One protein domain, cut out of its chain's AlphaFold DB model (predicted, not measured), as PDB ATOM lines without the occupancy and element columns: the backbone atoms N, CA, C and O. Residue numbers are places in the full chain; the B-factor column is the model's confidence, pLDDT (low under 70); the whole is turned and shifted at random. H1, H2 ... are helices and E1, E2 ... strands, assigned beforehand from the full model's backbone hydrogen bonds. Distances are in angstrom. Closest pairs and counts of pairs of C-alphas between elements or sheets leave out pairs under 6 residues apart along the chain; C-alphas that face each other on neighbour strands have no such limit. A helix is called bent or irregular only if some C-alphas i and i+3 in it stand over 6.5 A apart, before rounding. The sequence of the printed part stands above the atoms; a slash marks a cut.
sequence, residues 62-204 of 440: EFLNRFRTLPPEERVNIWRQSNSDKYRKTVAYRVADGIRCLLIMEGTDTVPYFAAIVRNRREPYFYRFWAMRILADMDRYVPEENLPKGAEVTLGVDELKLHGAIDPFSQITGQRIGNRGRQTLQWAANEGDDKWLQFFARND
ATOM      1  N   GLU A  62     151.555 157.827 128.593       96.62
ATOM      2  CA  GLU A  62     150.856 156.756 127.881       96.62
ATOM      3  C   GLU A  62     149.660 157.283 127.085       96.62
ATOM      4  O   GLU A  62     149.427 156.875 125.943       96.62
ATOM      5  N   PHE A  63     148.878 158.194 127.668       97.31
ATOM      6  CA  PHE A  63     147.774 158.841 126.967       97.31
ATOM      7  C   PHE A  63     148.270 159.639 125.759       97.31
ATOM      8  O   PHE A  63     147.736 159.463 124.667       97.31
ATOM      9  N   LEU A  64     149.299 160.473 125.924       96.38
ATOM     10  CA  LEU A  64     149.836 161.320 124.857       96.38
ATOM     11  C   LEU A  64     150.505 160.491 123.748       96.38
ATOM     12  O   LEU A  64     150.307 160.778 122.568       96.38
ATOM     13  N   ASN A  65     151.212 159.410 124.091       96.94
ATOM     14  CA  ASN A  65     151.757 158.469 123.107       96.94
ATOM     15  C   ASN A  65     150.658 157.792 122.284       96.94
ATOM     16  O   ASN A  65     150.776 157.711 121.063       96.94
ATOM     17  N   ARG A  66     149.569 157.350 122.926       96.94
ATOM     18  CA  ARG A  66     148.403 156.814 122.204       96.94
ATOM     19  C   ARG A  66     147.730 157.884 121.360       96.94
ATOM     20  O   ARG A  66     147.402 157.622 120.215       96.94
ATOM     21  N   PHE A  67     147.562 159.092 121.894       97.25
ATOM     22  CA  PHE A  67     146.938 160.199 121.179       97.25
ATOM     23  C   PHE A  67     147.619 160.452 119.829       97.25
ATOM     24  O   PHE A  67     146.921 160.584 118.830       97.25
ATOM     25  N   ARG A  68     148.959 160.435 119.769       96.19
ATOM     26  CA  ARG A  68     149.740 160.641 118.531       96.19
ATOM     27  C   ARG A  68     149.426 159.641 117.418       96.19
ATOM     28  O   ARG A  68     149.554 159.995 116.251       96.19
ATOM     29  N   THR A  69     149.025 158.417 117.758       95.94
ATOM     30  CA  THR A  69     148.733 157.362 116.775       95.94
ATOM     31  C   THR A  69     147.270 157.335 116.338       95.94
ATOM     32  O   THR A  69     146.926 156.596 115.414       95.94
ATOM     33  N   LEU A  70     146.405 158.137 116.968       97.69
ATOM     34  CA  LEU A  70     144.990 158.202 116.621       97.69
ATOM     35  C   LEU A  70     144.763 158.899 115.271       97.69
ATOM     36  O   LEU A  70     145.488 159.841 114.916       97.69
ATOM     37  N   PRO A  71     143.697 158.511 114.545       98.12
ATOM     38  CA  PRO A  71     143.263 159.217 113.350       98.12
ATOM     39  C   PRO A  71     143.081 160.725 113.599       98.12
ATOM     40  O   PRO A  71     142.672 161.128 114.694       98.12
ATOM     41  N   PRO A  72     143.321 161.584 112.590       97.81
ATOM     42  CA  PRO A  72     143.291 163.035 112.781       97.81
ATOM     43  C   PRO A  72     141.936 163.550 113.294       97.81
ATOM     44  O   PRO A  72     141.890 164.439 114.141       97.81
ATOM     45  N   GLU A  73     140.832 162.962 112.823       97.38
ATOM     46  CA  GLU A  73     139.477 163.288 113.284       97.38
ATOM     47  C   GLU A  73     139.296 163.024 114.782       97.38
ATOM     48  O   GLU A  73     138.764 163.855 115.521       97.38
ATOM     49  N   GLU A  74     139.768 161.866 115.241       97.75
ATOM     50  CA  GLU A  74     139.644 161.441 116.629       97.75
ATOM     51  C   GLU A  74     140.489 162.321 117.552       97.75
ATOM     52  O   GLU A  74     140.006 162.750 118.599       97.75
ATOM     53  N   ARG A  75     141.701 162.700 117.121       97.81
ATOM     54  CA  ARG A  75     142.535 163.666 117.848       97.81
ATOM     55  C   ARG A  75     141.841 165.015 118.035       97.81
ATOM     56  O   ARG A  75     141.846 165.560 119.139       97.81
ATOM     57  N   VAL A  76     141.201 165.538 116.989       97.19
ATOM     58  CA  VAL A  76     140.443 166.797 117.076       97.19
ATOM     59  C   VAL A  76     139.223 166.646 117.987       97.19
ATOM     60  O   VAL A  76     138.942 167.537 118.788       97.19
ATOM     61  N   ASN A  77     138.525 165.510 117.943       95.12
ATOM     62  CA  ASN A  77     137.403 165.238 118.845       95.12
ATOM     63  C   ASN A  77     137.840 165.149 120.315       95.12
ATOM     64  O   ASN A  77     137.168 165.709 121.184       95.12
ATOM     65  N   ILE A  78     138.976 164.513 120.600       95.25
ATOM     66  CA  ILE A  78     139.557 164.460 121.945       95.25
ATOM     67  C   ILE A  78     139.946 165.860 122.424       95.25
ATOM     68  O   ILE A  78     139.604 166.226 123.545       95.25
ATOM     69  N   TRP A  79     140.569 166.680 121.573       95.69
ATOM     70  CA  TRP A  79     140.859 168.081 121.899       95.69
ATOM     71  C   TRP A  79     139.592 168.896 122.218       95.69
ATOM     72  O   TRP A  79     139.576 169.724 123.133       95.69
ATOM     73  N   ARG A  80     138.480 168.652 121.514       91.44
ATOM     74  CA  ARG A  80     137.199 169.303 121.848       91.44
ATOM     75  C   ARG A  80     136.693 168.898 123.231       91.44
ATOM     76  O   ARG A  80     136.138 169.733 123.946       91.44
ATOM     77  N   GLN A  81     136.859 167.625 123.590       89.12
ATOM     78  CA  GLN A  81     136.424 167.066 124.870       89.12
ATOM     79  C   GLN A  81     137.325 167.501 126.029       89.12
ATOM     80  O   GLN A  81     136.812 167.791 127.108       89.12
ATOM     81  N   SER A  82     138.639 167.618 125.807       87.81
ATOM     82  CA  SER A  82     139.606 168.026 126.834       87.81
ATOM     83  C   SER A  82     139.348 169.432 127.376       87.81
ATOM     84  O   SER A  82     139.729 169.726 128.499       87.81
ATOM     85  N   ASN A  83     138.653 170.277 126.611       78.25
ATOM     86  CA  ASN A  83     138.291 171.644 126.992       78.25
ATOM     87  C   ASN A  83     136.874 171.771 127.584       78.25
ATOM     88  O   ASN A  83     136.350 172.877 127.702       78.25
ATOM     89  N   SER A  84     136.213 170.659 127.916       80.75
ATOM     90  CA  SER A  84     134.862 170.667 128.483       80.75
ATOM     91  C   SER A  84     134.864 170.202 129.938       80.75
ATOM     92  O   SER A  84     135.341 169.111 130.253       80.75
ATOM     93  N   ASP A  85     134.228 170.989 130.814       79.00
ATOM     94  CA  ASP A  85     134.078 170.696 132.250       79.00
ATOM     95  C   ASP A  85     133.474 169.314 132.530       79.00
ATOM     96  O   ASP A  85     133.768 168.685 133.549       79.00
ATOM     97  N   LYS A  86     132.667 168.797 131.593       79.94
ATOM     98  CA  LYS A  86     132.099 167.445 131.650       79.94
ATOM     99  C   LYS A  86     133.180 166.364 131.795       79.94
ATOM    100  O   LYS A  86     132.919 165.324 132.395       79.94
ATOM    101  N   TYR A  87     134.380 166.608 131.276       79.19
ATOM    102  CA  TYR A  87     135.484 165.652 131.236       79.19
ATOM    103  C   TYR A  87     136.594 165.970 132.239       79.19
ATOM    104  O   TYR A  87     137.665 165.371 132.156       79.19
ATOM    105  N   ARG A  88     136.342 166.831 133.238       82.56
ATOM    106  CA  ARG A  88     137.342 167.282 134.225       82.56
ATOM    107  C   ARG A  88     138.089 166.163 134.964       82.56
ATOM    108  O   ARG A  88     139.190 166.377 135.453       82.56
ATOM    109  N   LYS A  89     137.498 164.967 135.049       85.81
ATOM    110  CA  LYS A  89     138.099 163.784 135.692       85.81
ATOM    111  C   LYS A  89     138.920 162.897 134.743       85.81
ATOM    112  O   LYS A  89     139.423 161.868 135.172       85.81
ATOM    113  N   THR A  90     139.007 163.236 133.458       88.38
ATOM    114  CA  THR A  90     139.718 162.431 132.453       88.38
ATOM    115  C   THR A  90     141.173 162.864 132.313       88.38
ATOM    116  O   THR A  90     141.500 164.031 132.534       88.38
ATOM    117  N   VAL A  91     142.036 161.943 131.865       88.50
ATOM    118  CA  VAL A  91     143.426 162.274 131.508       88.50
ATOM    119  C   VAL A  91     143.452 163.357 130.431       88.50
ATOM    120  O   VAL A  91     144.192 164.321 130.573       88.50
ATOM    121  N   ALA A  92     142.572 163.271 129.426       88.94
ATOM    122  CA  ALA A  92     142.486 164.252 128.346       88.94
ATOM    123  C   ALA A  92     142.315 165.692 128.854       88.94
ATOM    124  O   ALA A  92     142.980 166.590 128.356       88.94
ATOM    125  N   TYR A  93     141.469 165.917 129.866       88.44
ATOM    126  CA  TYR A  93     141.316 167.239 130.482       88.44
ATOM    127  C   TYR A  93     142.571 167.665 131.257       88.44
ATOM    128  O   TYR A  93     142.994 168.813 131.162       88.44
ATOM    129  N   ARG A  94     143.198 166.738 131.997       89.88
ATOM    130  CA  ARG A  94     144.438 166.994 132.751       89.88
ATOM    131  C   ARG A  94     145.596 167.417 131.842       89.88
ATOM    132  O   ARG A  94     146.374 168.274 132.238       89.88
ATOM    133  N   VAL A  95     145.685 166.850 130.636       91.81
ATOM    134  CA  VAL A  95     146.730 167.161 129.640       91.81
ATOM    135  C   VAL A  95     146.219 168.006 128.468       91.81
ATOM    136  O   VAL A  95     146.768 167.933 127.369       91.81
ATOM    137  N   ALA A  96     145.165 168.808 128.666       91.62
ATOM    138  CA  ALA A  96     144.547 169.597 127.595       91.62
ATOM    139  C   ALA A  96     145.550 170.516 126.869       91.62
ATOM    140  O   ALA A  96     145.521 170.607 125.637       91.62
ATOM    141  N   ASP A  97     146.473 171.132 127.614       89.06
ATOM    142  CA  ASP A  97     147.553 171.941 127.044       89.06
ATOM    143  C   ASP A  97     148.526 171.093 126.216       89.06
ATOM    144  O   ASP A  97     148.830 171.456 125.080       89.06
ATOM    145  N   GLY A  98     148.928 169.918 126.717       93.62
ATOM    146  CA  GLY A  98     149.780 168.971 125.990       93.62
ATOM    147  C   GLY A  98     149.142 168.469 124.691       93.62
ATOM    148  O   GLY A  98     149.815 168.378 123.667       93.62
ATOM    149  N   ILE A  99     147.827 168.226 124.688       96.31
ATOM    150  CA  ILE A  99     147.059 167.885 123.479       96.31
ATOM    151  C   ILE A  99     147.131 169.023 122.455       96.31
ATOM    152  O   ILE A  99     147.416 168.774 121.282       96.31
ATOM    153  N   ARG A 100     146.891 170.273 122.877       95.94
ATOM    154  CA  ARG A 100     146.987 171.444 121.989       95.94
ATOM    155  C   ARG A 100     148.405 171.594 121.430       95.94
ATOM    156  O   ARG A 100     148.550 171.774 120.224       95.94
ATOM    157  N   CYS A 101     149.429 171.478 122.275       95.88
ATOM    158  CA  CYS A 101     150.831 171.525 121.861       95.88
ATOM    159  C   CYS A 101     151.146 170.435 120.827       95.88
ATOM    160  O   CYS A 101     151.675 170.753 119.768       95.88
ATOM    161  N   LEU A 102     150.744 169.179 121.057       96.88
ATOM    162  CA  LEU A 102     150.942 168.088 120.092       96.88
ATOM    163  C   LEU A 102     150.264 168.348 118.748       96.88
ATOM    164  O   LEU A 102     150.832 168.051 117.698       96.88
ATOM    165  N   LEU A 103     149.056 168.910 118.768       97.81
ATOM    166  CA  LEU A 103     148.364 169.293 117.542       97.81
ATOM    167  C   LEU A 103     149.161 170.353 116.771       97.81
ATOM    168  O   LEU A 103     149.332 170.209 115.568       97.81
ATOM    169  N   ILE A 104     149.705 171.366 117.447       97.88
ATOM    170  CA  ILE A 104     150.527 172.416 116.823       97.88
ATOM    171  C   ILE A 104     151.860 171.863 116.282       97.88
ATOM    172  O   ILE A 104     152.256 172.162 115.149       97.88
ATOM    173  N   MET A 105     152.549 171.048 117.083       96.69
ATOM    174  CA  MET A 105     153.881 170.525 116.775       96.69
ATOM    175  C   MET A 105     153.844 169.461 115.676       96.69
ATOM    176  O   MET A 105     154.619 169.538 114.728       96.69
ATOM    177  N   GLU A 106     152.929 168.494 115.756       95.94
ATOM    178  CA  GLU A 106     152.939 167.296 114.901       95.94
ATOM    179  C   GLU A 106     151.643 167.107 114.089       95.94
ATOM    180  O   GLU A 106     151.609 166.334 113.135       95.94
ATOM    181  N   GLY A 107     150.560 167.811 114.424       94.62
ATOM    182  CA  GLY A 107     149.209 167.550 113.911       94.62
ATOM    183  C   GLY A 107     148.839 168.199 112.577       94.62
ATOM    184  O   GLY A 107     147.668 168.515 112.379       94.62
ATOM    185  N   THR A 108     149.770 168.426 111.649       96.62
ATOM    186  CA  THR A 108     149.463 169.093 110.356       96.62
ATOM    187  C   THR A 108     148.409 168.355 109.510       96.62
ATOM    188  O   THR A 108     147.657 168.966 108.753       96.62
ATOM    189  N   ASP A 109     148.260 167.048 109.695       97.44
ATOM    190  CA  ASP A 109     147.223 166.214 109.085       97.44
ATOM    191  C   ASP A 109     145.807 166.447 109.654       97.44
ATOM    192  O   ASP A 109     144.812 166.068 109.033       97.44
ATOM    193  N   THR A 110     145.684 167.125 110.799       98.31
ATOM    194  CA  THR A 110     144.396 167.533 111.393       98.31
ATOM    195  C   THR A 110     143.823 168.818 110.783       98.31
ATOM    196  O   THR A 110     142.649 169.140 110.997       98.31
ATOM    197  N   VAL A 111     144.599 169.531 109.954       98.44
ATOM    198  CA  VAL A 111     144.194 170.789 109.305       98.44
ATOM    199  C   VAL A 111     142.823 170.713 108.617       98.44
ATOM    200  O   VAL A 111     142.034 171.646 108.786       98.44
ATOM    201  N   PRO A 112     142.462 169.650 107.864       98.38
ATOM    202  CA  PRO A 112     141.143 169.551 107.240       98.38
ATOM    203  C   PRO A 112     139.969 169.652 108.221       98.38
ATOM    204  O   PRO A 112     138.933 170.223 107.859       98.38
ATOM    205  N   TYR A 113     140.145 169.130 109.436       98.31
ATOM    206  CA  TYR A 113     139.137 169.068 110.491       98.31
ATOM    207  C   TYR A 113     139.040 170.398 111.234       98.31
ATOM    208  O   TYR A 113     137.938 170.923 111.395       98.31
ATOM    209  N   PHE A 114     140.173 171.019 111.576       98.12
ATOM    210  CA  PHE A 114     140.168 172.384 112.109       98.12
ATOM    211  C   PHE A 114     139.569 173.380 111.115       98.12
ATOM    212  O   PHE A 114     138.726 174.191 111.488       98.12
ATOM    213  N   ALA A 115     139.907 173.262 109.829       97.62
ATOM    214  CA  ALA A 115     139.313 174.082 108.780       97.62
ATOM    215  C   ALA A 115     137.785 173.919 108.696       97.62
ATOM    216  O   ALA A 115     137.067 174.895 108.472       97.62
ATOM    217  N   ALA A 116     137.278 172.695 108.882       97.62
ATOM    218  CA  ALA A 116     135.843 172.434 108.917       97.62
ATOM    219  C   ALA A 116     135.176 173.078 110.145       97.62
ATOM    220  O   ALA A 116     134.124 173.694 109.994       97.62
ATOM    221  N   ILE A 117     135.807 173.006 111.323       96.62
ATOM    222  CA  ILE A 117     135.314 173.649 112.553       96.62
ATOM    223  C   ILE A 117     135.234 175.167 112.377       96.62
ATOM    224  O   ILE A 117     134.175 175.745 112.601       96.62
ATOM    225  N   VAL A 118     136.310 175.814 111.915       96.31
ATOM    226  CA  VAL A 118     136.348 177.275 111.713       96.31
ATOM    227  C   VAL A 118     135.227 177.733 110.773       96.31
ATOM    228  O   VAL A 118     134.537 178.715 111.057       96.31
ATOM    229  N   ARG A 119     134.998 176.996 109.678       94.75
ATOM    230  CA  ARG A 119     133.993 177.329 108.653       94.75
ATOM    231  C   ARG A 119     132.559 176.964 109.027       94.75
ATOM    232  O   ARG A 119     131.624 177.435 108.381       94.75
ATOM    233  N   ASN A 120     132.353 176.128 110.040       94.06
ATOM    234  CA  ASN A 120     131.020 175.710 110.439       94.06
ATOM    235  C   ASN A 120     130.386 176.747 111.375       94.06
ATOM    236  O   ASN A 120     130.653 176.769 112.573       94.06
ATOM    237  N   ARG A 121     129.474 177.565 110.844       89.94
ATOM    238  CA  ARG A 121     128.748 178.597 111.612       89.94
ATOM    239  C   ARG A 121     127.853 178.053 112.725       89.94
ATOM    240  O   ARG A 121     127.406 178.818 113.570       89.94
ATOM    241  N   ARG A 122     127.558 176.749 112.722       92.06
ATOM    242  CA  ARG A 122     126.817 176.099 113.814       92.06
ATOM    243  C   ARG A 122     127.717 175.735 114.992       92.06
ATOM    244  O   ARG A 122     127.197 175.406 116.054       92.06
ATOM    245  N   GLU A 123     129.038 175.761 114.814       91.38
ATOM    246  CA  GLU A 123     129.971 175.521 115.911       91.38
ATOM    247  C   GLU A 123     129.990 176.718 116.872       91.38
ATOM    248  O   GLU A 123     129.976 177.869 116.427       91.38
ATOM    249  N   PRO A 124     130.068 176.480 118.193       90.50
ATOM    250  CA  PRO A 124     130.269 177.546 119.164       90.50
ATOM    251  C   PRO A 124     131.531 178.361 118.866       90.50
ATOM    252  O   PRO A 124     132.584 177.788 118.573       90.50
ATOM    253  N   TYR A 125     131.444 179.685 119.042       88.50
ATOM    254  CA  TYR A 125     132.558 180.627 118.850       88.50
ATOM    255  C   TYR A 125     133.871 180.130 119.465       88.50
ATOM    256  O   TYR A 125     134.898 180.132 118.799       88.50
ATOM    257  N   PHE A 126     133.825 179.631 120.706       89.25
ATOM    258  CA  PHE A 126     134.992 179.116 121.422       89.25
ATOM    259  C   PHE A 126     135.793 178.088 120.604       89.25
ATOM    260  O   PHE A 126     137.009 178.212 120.476       89.25
ATOM    261  N   TYR A 127     135.121 177.101 120.000       92.44
ATOM    262  CA  TYR A 127     135.796 176.071 119.207       92.44
ATOM    263  C   TYR A 127     136.308 176.616 117.876       92.44
ATOM    264  O   TYR A 127     137.394 176.237 117.445       92.44
ATOM    265  N   ARG A 128     135.559 177.526 117.244       94.31
ATOM    266  CA  ARG A 128     135.971 178.188 115.997       94.31
ATOM    267  C   ARG A 128     137.224 179.039 116.215       94.31
ATOM    268  O   ARG A 128     138.180 178.915 115.456       94.31
ATOM    269  N   PHE A 129     137.241 179.835 117.282       92.88
ATOM    270  CA  PHE A 129     138.369 180.674 117.682       92.88
ATOM    271  C   PHE A 129     139.622 179.842 117.960       92.88
ATOM    272  O   PHE A 129     140.673 180.106 117.381       92.88
ATOM    273  N   TRP A 130     139.531 178.804 118.796       94.19
ATOM    274  CA  TRP A 130     140.715 178.010 119.118       94.19
ATOM    275  C   TRP A 130     141.199 177.143 117.955       94.19
ATOM    276  O   TRP A 130     142.405 177.001 117.785       94.19
ATOM    277  N   ALA A 131     140.303 176.614 117.117       96.88
ATOM    278  CA  ALA A 131     140.703 175.924 115.890       96.88
ATOM    279  C   ALA A 131     141.471 176.861 114.942       96.88
ATOM    280  O   ALA A 131     142.476 176.461 114.358       96.88
ATOM    281  N   MET A 132     141.033 178.117 114.820       96.62
ATOM    282  CA  MET A 132     141.736 179.149 114.057       96.62
ATOM    283  C   MET A 132     143.111 179.467 114.669       96.62
ATOM    284  O   MET A 132     144.094 179.492 113.934       96.62
ATOM    285  N   ARG A 133     143.204 179.644 115.995       95.19
ATOM    286  CA  ARG A 133     144.486 179.865 116.692       95.19
ATOM    287  C   ARG A 133     145.464 178.710 116.485       95.19
ATOM    288  O   ARG A 133     146.590 178.947 116.084       95.19
ATOM    289  N   ILE A 134     145.008 177.465 116.653       97.31
ATOM    290  CA  ILE A 134     145.835 176.272 116.419       97.31
ATOM    291  C   ILE A 134     146.367 176.249 114.983       97.31
ATOM    292  O   ILE A 134     147.540 175.965 114.784       97.31
ATOM    293  N   LEU A 135     145.544 176.581 113.981       98.06
ATOM    294  CA  LEU A 135     146.007 176.675 112.592       98.06
ATOM    295  C   LEU A 135     147.069 177.770 112.400       98.06
ATOM    296  O   LEU A 135     148.032 177.551 111.672       98.06
ATOM    297  N   ALA A 136     146.901 178.937 113.025       97.00
ATOM    298  CA  ALA A 136     147.893 180.011 112.962       97.00
ATOM    299  C   ALA A 136     149.222 179.591 113.616       97.00
ATOM    300  O   ALA A 136     150.284 179.737 113.011       97.00
ATOM    301  N   ASP A 137     149.151 178.999 114.806       97.06
ATOM    302  CA  ASP A 137     150.304 178.535 115.577       97.06
ATOM    303  C   ASP A 137     151.017 177.359 114.893       97.06
ATOM    304  O   ASP A 137     152.244 177.314 114.859       97.06
ATOM    305  N   MET A 138     150.275 176.440 114.262       98.00
ATOM    306  CA  MET A 138     150.848 175.373 113.433       98.00
ATOM    307  C   MET A 138     151.762 175.932 112.343       98.00
ATOM    308  O   MET A 138     152.811 175.348 112.096       98.00
ATOM    309  N   ASP A 139     151.385 177.028 111.679       97.62
ATOM    310  CA  ASP A 139     152.187 177.608 110.592       97.62
ATOM    311  C   ASP A 139     153.396 178.411 111.102       97.62
ATOM    312  O   ASP A 139     154.383 178.546 110.386       97.62
ATOM    313  N   ARG A 140     153.332 178.896 112.349       95.75
ATOM    314  CA  ARG A 140     154.390 179.668 113.028       95.75
ATOM    315  C   ARG A 140     155.328 178.839 113.897       95.75
ATOM    316  O   ARG A 140     156.291 179.375 114.439       95.75
ATOM    317  N   TYR A 141     155.027 177.563 114.087       96.62
ATOM    318  CA  TYR A 141     155.815 176.698 114.947       96.62
ATOM    319  C   TYR A 141     157.231 176.493 114.402       96.62
ATOM    320  O   TYR A 141     157.424 176.092 113.250       96.62
ATOM    321  N   VAL A 142     158.200 176.700 115.286       96.06
ATOM    322  CA  VAL A 142     159.618 176.421 115.095       96.06
ATOM    323  C   VAL A 142     160.004 175.300 116.066       96.06
ATOM    324  O   VAL A 142     159.825 175.463 117.277       96.06
ATOM    325  N   PRO A 143     160.501 174.154 115.573       95.62
ATOM    326  CA  PRO A 143     160.930 173.067 116.445       95.62
ATOM    327  C   PRO A 143     162.216 173.434 117.195       95.62
ATOM    328  O   PRO A 143     162.970 174.297 116.739       95.62
ATOM    329  N   GLU A 144     162.451 172.797 118.347       94.62
ATOM    330  CA  GLU A 144     163.551 173.134 119.266       94.62
ATOM    331  C   GLU A 144     164.920 173.175 118.569       94.62
ATOM    332  O   GLU A 144     165.683 174.123 118.746       94.62
ATOM    333  N   GLU A 145     165.206 172.201 117.702       94.62
ATOM    334  CA  GLU A 145     166.468 172.102 116.965       94.62
ATOM    335  C   GLU A 145     166.718 173.262 115.985       94.62
ATOM    336  O   GLU A 145     167.855 173.485 115.572       94.62
ATOM    337  N   ASN A 146     165.665 174.001 115.626       94.81
ATOM    338  CA  ASN A 146     165.713 175.137 114.709       94.81
ATOM    339  C   ASN A 146     165.511 176.480 115.422       94.81
ATOM    340  O   ASN A 146     165.389 177.509 114.751       94.81
ATOM    341  N   LEU A 147     165.455 176.497 116.758       91.56
ATOM    342  CA  LEU A 147     165.298 177.742 117.495       91.56
ATOM    343  C   LEU A 147     166.500 178.663 117.252       91.56
ATOM    344  O   LEU A 147     167.654 178.233 117.374       91.56
ATOM    345  N   PRO A 148     166.262 179.951 116.941       89.94
ATOM    346  CA  PRO A 148     167.322 180.940 116.950       89.94
ATOM    347  C   PRO A 148     168.016 180.938 118.311       89.94
ATOM    348  O   PRO A 148     167.366 180.862 119.355       89.94
ATOM    349  N   LYS A 149     169.346 181.061 118.320       87.75
ATOM    350  CA  LYS A 149     170.078 181.209 119.579       87.75
ATOM    351  C   LYS A 149     169.526 182.407 120.353       87.75
ATOM    352  O   LYS A 149     169.490 183.516 119.816       87.75
ATOM    353  N   GLY A 150     169.139 182.170 121.603       79.56
ATOM    354  CA  GLY A 150     168.555 183.188 122.470       79.56
ATOM    355  C   GLY A 150     167.029 183.230 122.515       79.56
ATOM    356  O   GLY A 150     166.473 183.994 123.305       79.56
ATOM    357  N   ALA A 151     166.357 182.423 121.691       86.12
ATOM    358  CA  ALA A 151     164.939 182.143 121.852       86.12
ATOM    359  C   ALA A 151     164.719 181.145 122.996       86.12
ATOM    360  O   ALA A 151     165.543 180.259 123.227       86.12
ATOM    361  N   GLU A 152     163.582 181.265 123.680       84.44
ATOM    362  CA  GLU A 152     163.129 180.284 124.666       84.44
ATOM    363  C   GLU A 152     162.031 179.385 124.092       84.44
ATOM    364  O   GLU A 152     161.268 179.766 123.197       84.44
ATOM    365  N   VAL A 153     161.945 178.178 124.647       87.31
ATOM    366  CA  VAL A 153     160.858 177.235 124.392       87.31
ATOM    367  C   VAL A 153     159.557 177.820 124.944       87.31
ATOM    368  O   VAL A 153     159.437 178.061 126.143       87.31
ATOM    369  N   THR A 154     158.565 178.018 124.075       86.81
ATOM    370  CA  THR A 154     157.222 178.509 124.451       86.81
ATOM    371  C   THR A 154     156.137 177.449 124.316       86.81
ATOM    372  O   THR A 154     155.019 177.636 124.794       86.81
ATOM    373  N   LEU A 155     156.463 176.317 123.691       90.50
ATOM    374  CA  LEU A 155     155.594 175.158 123.573       90.50
ATOM    375  C   LEU A 155     156.338 173.914 124.045       90.50
ATOM    376  O   LEU A 155     157.408 173.589 123.533       90.50
ATOM    377  N   GLY A 156     155.740 173.190 124.986       91.31
ATOM    378  CA  GLY A 156     156.321 171.984 125.562       91.31
ATOM    379  C   GLY A 156     155.280 170.906 125.826       91.31
ATOM    380  O   GLY A 156     154.139 171.193 126.195       91.31
ATOM    381  N   VAL A 157     155.698 169.660 125.630       92.69
ATOM    382  CA  VAL A 157     155.021 168.444 126.079       92.69
ATOM    383  C   VAL A 157     156.058 167.635 126.849       92.69
ATOM    384  O   VAL A 157     156.709 166.737 126.306       92.69
ATOM    385  N   ASP A 158     156.258 168.007 128.113       88.81
ATOM    386  CA  ASP A 158     157.357 167.510 128.948       88.81
ATOM    387  C   ASP A 158     157.340 165.985 129.093       88.81
ATOM    388  O   ASP A 158     158.396 165.346 129.065       88.81
ATOM    389  N   GLU A 159     156.155 165.372 129.168       90.88
ATOM    390  CA  GLU A 159     156.013 163.918 129.266       90.88
ATOM    391  C   GLU A 159     156.621 163.170 128.075       90.88
ATOM    392  O   GLU A 159     157.069 162.027 128.235       90.88
ATOM    393  N   LEU A 160     156.648 163.817 126.905       92.31
ATOM    394  CA  LEU A 160     157.167 163.283 125.648       92.31
ATOM    395  C   LEU A 160     158.515 163.878 125.236       92.31
ATOM    396  O   LEU A 160     159.080 163.419 124.245       92.31
ATOM    397  N   LYS A 161     159.040 164.853 125.991       93.19
ATOM    398  CA  LYS A 161     160.253 165.609 125.641       93.19
ATOM    399  C   LYS A 161     160.164 166.228 124.242       93.19
ATOM    400  O   LYS A 161     161.098 166.131 123.452       93.19
ATOM    401  N   LEU A 162     158.995 166.783 123.926       94.06
ATOM    402  CA  LEU A 162     158.768 167.523 122.691       94.06
ATOM    403  C   LEU A 162     158.669 169.000 123.032       94.06
ATOM    404  O   LEU A 162     157.808 169.403 123.817       94.06
ATOM    405  N   HIS A 163     159.537 169.794 122.424       94.50
ATOM    406  CA  HIS A 163     159.672 171.210 122.715       94.50
ATOM    407  C   HIS A 163     159.804 172.013 121.420       94.50
ATOM    408  O   HIS A 163     160.068 171.493 120.332       94.50
ATOM    409  N   GLY A 164     159.542 173.306 121.519       94.38
ATOM    410  CA  GLY A 164     159.719 174.267 120.441       94.38
ATOM    411  C   GLY A 164     159.072 175.591 120.806       94.38
ATOM    412  O   GLY A 164     158.803 175.873 121.976       94.38
ATOM    413  N   ALA A 165     158.802 176.416 119.809       94.56
ATOM    414  CA  ALA A 165     158.230 177.730 120.045       94.56
ATOM    415  C   ALA A 165     157.321 178.184 118.909       94.56
ATOM    416  O   ALA A 165     157.367 177.655 117.801       94.56
ATOM    417  N   ILE A 166     156.508 179.195 119.193       92.69
ATOM    418  CA  ILE A 166     155.808 179.979 118.176       92.69
ATOM    419  C   ILE A 166     156.655 181.196 117.831       92.69
ATOM    420  O   ILE A 166     156.972 181.978 118.722       92.69
ATOM    421  N   ASP A 167     156.982 181.368 116.549       91.75
ATOM    422  CA  ASP A 167     157.579 182.603 116.044       91.75
ATOM    423  C   ASP A 167     156.477 183.665 115.846       91.75
ATOM    424  O   ASP A 167     155.674 183.554 114.910       91.75
ATOM    425  N   PRO A 168     156.413 184.713 116.693       84.75
ATOM    426  CA  PRO A 168     155.382 185.740 116.583       84.75
ATOM    427  C   PRO A 168     155.593 186.689 115.389       84.75
ATOM    428  O   PRO A 168     154.675 187.432 115.040       84.75
ATOM    429  N   PHE A 169     156.774 186.690 114.762       85.88
ATOM    430  CA  PHE A 169     157.105 187.529 113.605       85.88
ATOM    431  C   PHE A 169     156.899 186.811 112.274       85.88
ATOM    432  O   PHE A 169     156.788 187.471 111.235       85.88
ATOM    433  N   SER A 170     156.816 185.480 112.292       89.12
ATOM    434  CA  SER A 170     156.563 184.698 111.089       89.12
ATOM    435  C   SER A 170     155.178 184.996 110.509       89.12
ATOM    436  O   SER A 170     154.144 185.030 111.197       89.12
ATOM    437  N   GLN A 171     155.163 185.226 109.196       91.69
ATOM    438  CA  GLN A 171     153.933 185.371 108.431       91.69
ATOM    439  C   GLN A 171     153.285 184.005 108.219       91.69
ATOM    440  O   GLN A 171     153.956 183.013 107.950       91.69
ATOM    441  N   ILE A 172     151.955 183.978 108.245       94.38
ATOM    442  CA  ILE A 172     151.190 182.777 107.908       94.38
ATOM    443  C   ILE A 172     151.192 182.621 106.383       94.38
ATOM    444  O   ILE A 172     150.468 183.308 105.656       94.38
ATOM    445  N   THR A 173     152.030 181.716 105.887       94.50
ATOM    446  CA  THR A 173     152.252 181.468 104.455       94.50
ATOM    447  C   THR A 173     151.533 180.219 103.952       94.50
ATOM    448  O   THR A 173     151.308 180.088 102.742       94.50
ATOM    449  N   GLY A 174     151.105 179.341 104.861       95.19
ATOM    450  CA  GLY A 174     150.577 178.017 104.560       95.19
ATOM    451  C   GLY A 174     151.665 176.954 104.391       95.19
ATOM    452  O   GLY A 174     151.369 175.897 103.839       95.19
ATOM    453  N   GLN A 175     152.905 177.215 104.813       95.19
ATOM    454  CA  GLN A 175     154.018 176.275 104.679       95.19
ATOM    455  C   GLN A 175     153.750 174.949 105.402       95.19
ATOM    456  O   GLN A 175     154.021 173.890 104.835       95.19
ATOM    457  N   ARG A 176     153.197 174.985 106.622       95.75
ATOM    458  CA  ARG A 176     152.872 173.774 107.399       95.75
ATOM    459  C   ARG A 176     151.401 173.391 107.286       95.75
ATOM    460  O   ARG A 176     151.078 172.207 107.263       95.75
ATOM    461  N   ILE A 177     150.507 174.375 107.173       97.38
ATOM    462  CA  ILE A 177     149.051 174.134 107.124       97.38
ATOM    463  C   ILE A 177     148.475 174.003 105.702       97.38
ATOM    464  O   ILE A 177     147.269 173.809 105.517       97.38
ATOM    465  N   GLY A 178     149.309 174.141 104.673       97.19
ATOM    466  CA  GLY A 178     148.915 174.089 103.270       97.19
ATOM    467  C   GLY A 178     147.909 175.170 102.846       97.19
ATOM    468  O   GLY A 178     147.447 176.014 103.620       97.19
ATOM    469  N   ASN A 179     147.496 175.100 101.577       97.38
ATOM    470  CA  ASN A 179     146.529 176.043 101.004       97.38
ATOM    471  C   ASN A 179     145.182 176.027 101.738       97.38
ATOM    472  O   ASN A 179     144.560 177.073 101.905       97.38
ATOM    473  N   ARG A 180     144.726 174.857 102.202       96.88
ATOM    474  CA  ARG A 180     143.438 174.725 102.896       96.88
ATOM    475  C   ARG A 180     143.431 175.463 104.233       96.88
ATOM    476  O   ARG A 180     142.472 176.190 104.498       96.88
ATOM    477  N   GLY A 181     144.467 175.287 105.056       97.19
ATOM    478  CA  GLY A 181     144.598 175.998 106.326       97.19
ATOM    479  C   GLY A 181     144.658 177.506 106.098       97.19
ATOM    480  O   GLY A 181     143.814 178.240 106.612       97.19
ATOM    481  N   ARG A 182     145.549 177.955 105.205       97.12
ATOM    482  CA  ARG A 182     145.691 179.375 104.849       97.12
ATOM    483  C   ARG A 182     144.387 180.000 104.348       97.12
ATOM    484  O   ARG A 182     143.978 181.049 104.834       97.12
ATOM    485  N   GLN A 183     143.694 179.355 103.408       97.19
ATOM    486  CA  GLN A 183     142.404 179.838 102.901       97.19
ATOM    487  C   GLN A 183     141.317 179.857 103.977       97.19
ATOM    488  O   GLN A 183     140.348 180.597 103.854       97.19
ATOM    489  N   THR A 184     141.415 179.014 105.004       97.56
ATOM    490  CA  THR A 184     140.458 179.015 106.117       97.56
ATOM    491  C   THR A 184     140.684 180.220 107.019       97.56
ATOM    492  O   THR A 184     139.719 180.909 107.338       97.56
ATOM    493  N   LEU A 185     141.940 180.533 107.340       96.94
ATOM    494  CA  LEU A 185     142.297 181.743 108.083       96.94
ATOM    495  C   LEU A 185     141.911 183.009 107.306       96.94
ATOM    496  O   LEU A 185     141.269 183.899 107.855       96.94
ATOM    497  N   GLN A 186     142.204 183.051 106.002       96.88
ATOM    498  CA  GLN A 186     141.815 184.172 105.142       96.88
ATOM    499  C   GLN A 186     140.293 184.325 105.038       96.88
ATOM    500  O   GLN A 186     139.781 185.443 105.017       96.88
ATOM    501  N   TRP A 187     139.564 183.210 104.962       95.75
ATOM    502  CA  TRP A 187     138.105 183.223 104.975       95.75
ATOM    503  C   TRP A 187     137.571 183.775 106.297       95.75
ATOM    504  O   TRP A 187     136.725 184.660 106.258       95.75
ATOM    505  N   ALA A 188     138.101 183.324 107.440       95.94
ATOM    506  CA  ALA A 188     137.695 183.813 108.757       95.94
ATOM    507  C   ALA A 188     137.959 185.321 108.888       95.94
ATOM    508  O   ALA A 188     137.083 186.064 109.310       95.94
ATOM    509  N   ALA A 189     139.109 185.799 108.407       95.81
ATOM    510  CA  ALA A 189     139.458 187.221 108.393       95.81
ATOM    511  C   ALA A 189     138.538 188.094 107.518       95.81
ATOM    512  O   ALA A 189     138.459 189.310 107.714       95.81
ATOM    513  N   ASN A 190     137.832 187.478 106.570       93.94
ATOM    514  CA  ASN A 190     136.871 188.126 105.683       93.94
ATOM    515  C   ASN A 190     135.411 187.795 106.051       93.94
ATOM    516  O   ASN A 190     134.496 188.226 105.349       93.94
ATOM    517  N   GLU A 191     135.165 187.021 107.114       81.75
ATOM    518  CA  GLU A 191     133.817 186.620 107.510       81.75
ATOM    519  C   GLU A 191     133.075 187.787 108.173       81.75
ATOM    520  O   GLU A 191     133.529 188.332 109.171       81.75
ATOM    521  N   GLY A 192     131.913 188.167 107.633       68.12
ATOM    522  CA  GLY A 192     131.125 189.292 108.157       68.12
ATOM    523  C   GLY A 192     130.177 188.949 109.315       68.12
ATOM    524  O   GLY A 192     129.701 189.856 109.995       68.12
ATOM    525  N   ASP A 193     129.894 187.664 109.540       80.25
ATOM    526  CA  ASP A 193     128.846 187.224 110.474       80.25
ATOM    527  C   ASP A 193     129.334 187.160 111.932       80.25
ATOM    528  O   ASP A 193     128.551 187.368 112.857       80.25
ATOM    529  N   ASP A 194     130.626 186.894 112.151       86.94
ATOM    530  CA  ASP A 194     131.243 186.787 113.475       86.94
ATOM    531  C   ASP A 194     132.413 187.768 113.586       86.94
ATOM    532  O   ASP A 194     133.556 187.460 113.246       86.94
ATOM    533  N   LYS A 195     132.113 188.981 114.063       88.25
ATOM    534  CA  LYS A 195     133.087 190.080 114.145       88.25
ATOM    535  C   LYS A 195     134.285 189.759 115.039       88.25
ATOM    536  O   LYS A 195     135.363 190.301 114.816       88.25
ATOM    537  N   TRP A 196     134.112 188.906 116.051       89.00
ATOM    538  CA  TRP A 196     135.204 188.529 116.950       89.00
ATOM    539  C   TRP A 196     136.146 187.552 116.259       89.00
ATOM    540  O   TRP A 196     137.355 187.781 116.239       89.00
ATOM    541  N   LEU A 197     135.599 186.509 115.629       90.75
ATOM    542  CA  LEU A 197     136.406 185.565 114.857       90.75
ATOM    543  C   LEU A 197     137.132 186.283 113.714       90.75
ATOM    544  O   LEU A 197     138.326 186.068 113.511       90.75
ATOM    545  N   GLN A 198     136.427 187.188 113.030       93.44
ATOM    546  CA  GLN A 198     136.991 188.032 111.989       93.44
ATOM    547  C   GLN A 198     138.168 188.856 112.505       93.44
ATOM    548  O   GLN A 198     139.245 188.829 111.908       93.44
ATOM    549  N   PHE A 199     137.984 189.569 113.616       91.44
ATOM    550  CA  PHE A 199     139.027 190.396 114.204       91.44
ATOM    551  C   PHE A 199     140.276 189.581 114.548       91.44
ATOM    552  O   PHE A 199     141.375 189.936 114.124       91.44
ATOM    553  N   PHE A 200     140.122 188.464 115.262       90.50
ATOM    554  CA  PHE A 200     141.270 187.661 115.680       90.50
ATOM    555  C   PHE A 200     141.980 186.987 114.506       90.50
ATOM    556  O   PHE A 200     143.208 186.976 114.481       90.50
ATOM    557  N   ALA A 201     141.246 186.532 113.487       94.00
ATOM    558  CA  ALA A 201     141.851 186.020 112.259       94.00
ATOM    559  C   ALA A 201     142.666 187.103 111.538       94.00
ATOM    560  O   ALA A 201     143.776 186.848 111.074       94.00
ATOM    561  N   ARG A 202     142.147 188.335 111.466       93.94
ATOM    562  CA  ARG A 202     142.868 189.479 110.885       93.94
ATOM    563  C   ARG A 202     144.098 189.849 111.702       93.94
ATOM    564  O   ARG A 202     145.123 190.190 111.116       93.94
ATOM    565  N   ASN A 203     144.003 189.784 113.027       90.06
ATOM    566  CA  ASN A 203     145.127 190.021 113.923       90.06
ATOM    567  C   ASN A 203     146.230 188.977 113.706       90.06
ATOM    568  O   ASN A 203     147.384 189.342 113.500       90.06
ATOM    569  N   ASP A 204     145.875 187.691 113.660       89.75
ATOM    570  CA  ASP A 204     146.835 186.612 113.417       89.75
ATOM    571  C   ASP A 204     147.458 186.674 112.025       89.75
ATOM    572  O   ASP A 204     148.643 186.396 111.878       89.75
TER     573      ASP A 204
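AT A GLANCE: This is residues 62 to 204 of the 440 residues of an uncharacterized protein of Acidobacteria bacterium (UniProt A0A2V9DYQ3). What would a first look show? A small three-stranded sheet, E1, E3 and E2, lies at one edge of a flat body of helices, with H4 across one of its faces. H6 runs through the middle to the sheet; H5, H7 and H8 pack on it, while H2, with H3 at its end, packs on H4 away from the sheet. What are the counts and size? There are 143 residues printed, with eight named helices and three named strands in the order H1 to H6, E1 to E3, H7, H8; the sheet E1, E3, E2 is antiparallel and the class is mostly helix. The whole is compact, with a radius of gyration of the C-alphas of 14.9 A and spans of 42 by 41 by 22 A.

IN THESE COORDINATES: Where are the strands? E1 is residues 141 to 143, E2 155 to 157, and E3 162 to 166, 13.6 A from first to last C-alpha. Where are the helices? H6, residues 125 to 140, is 22.6 A long; H5, 108 to 119, 17.6 A; H7, 178 to 189, 17.0 A; H2, 72 to 82, and H4, 96 to 106, 15.4 A each; H8 is 195 to 204, H1 62 to 69 and H3 91 to 94. H5 is irregular, with C-alphas 109 and 112 7.2 A apart. Which anchors help? C-alpha 62 of H1 is at (150.856, 156.756, 127.881) and C-alpha 204 of H8 at (146.835, 186.612, 113.417).

HOW THE PARTS SIT: How do the strands pair? E3 and E1 are antiparallel, with N 142 and O 165 2.8 A apart, within hydrogen-bond range. E2 and E3, a hairpin, have N 157 and O 162 within range at 2.8 A. What is on the sheet? H4 is on one face, two layers of helix and sheet, at a height over the sheet of 7.8 A, its C-alpha 98 lying 5.3 A from C-alpha 157. H6 only grazes the sheet with residues 136 to 140. What does the hub touch? H6, the hub, touches H4 (Ile 104 and Met 138, closest C-alphas, 4.5 A), H5, H7 and H8, the last at a shallow tilt of 11 degrees, the same way, with C-alphas 129 and 197 closest at 6.0 A. H5 and H6 form a helical hairpin. What of the rest? H2 touches H3, with C-alphas 82 and 93 closest at 4.1 A, and H1 only just touches H4, with 3 pairs of C-alphas within 8 A. Every O i to N i+4 pair is within hydrogen-bond range in H2, H4, H6, H7 and H8, against 3 of 4 in H1 and 6 of 8 in H5; H3 is too short for one.

THE WHOLE: How far does it reach? The C-alphas farthest apart, of Arg 122 and Lys 149, are 43.9 A apart. Is it unbroken and sure? The printed part has no cut, and the links E1 to E2 and E3 to H7 are long. Its mean pLDDT is 92.9, with residue 192 under 70.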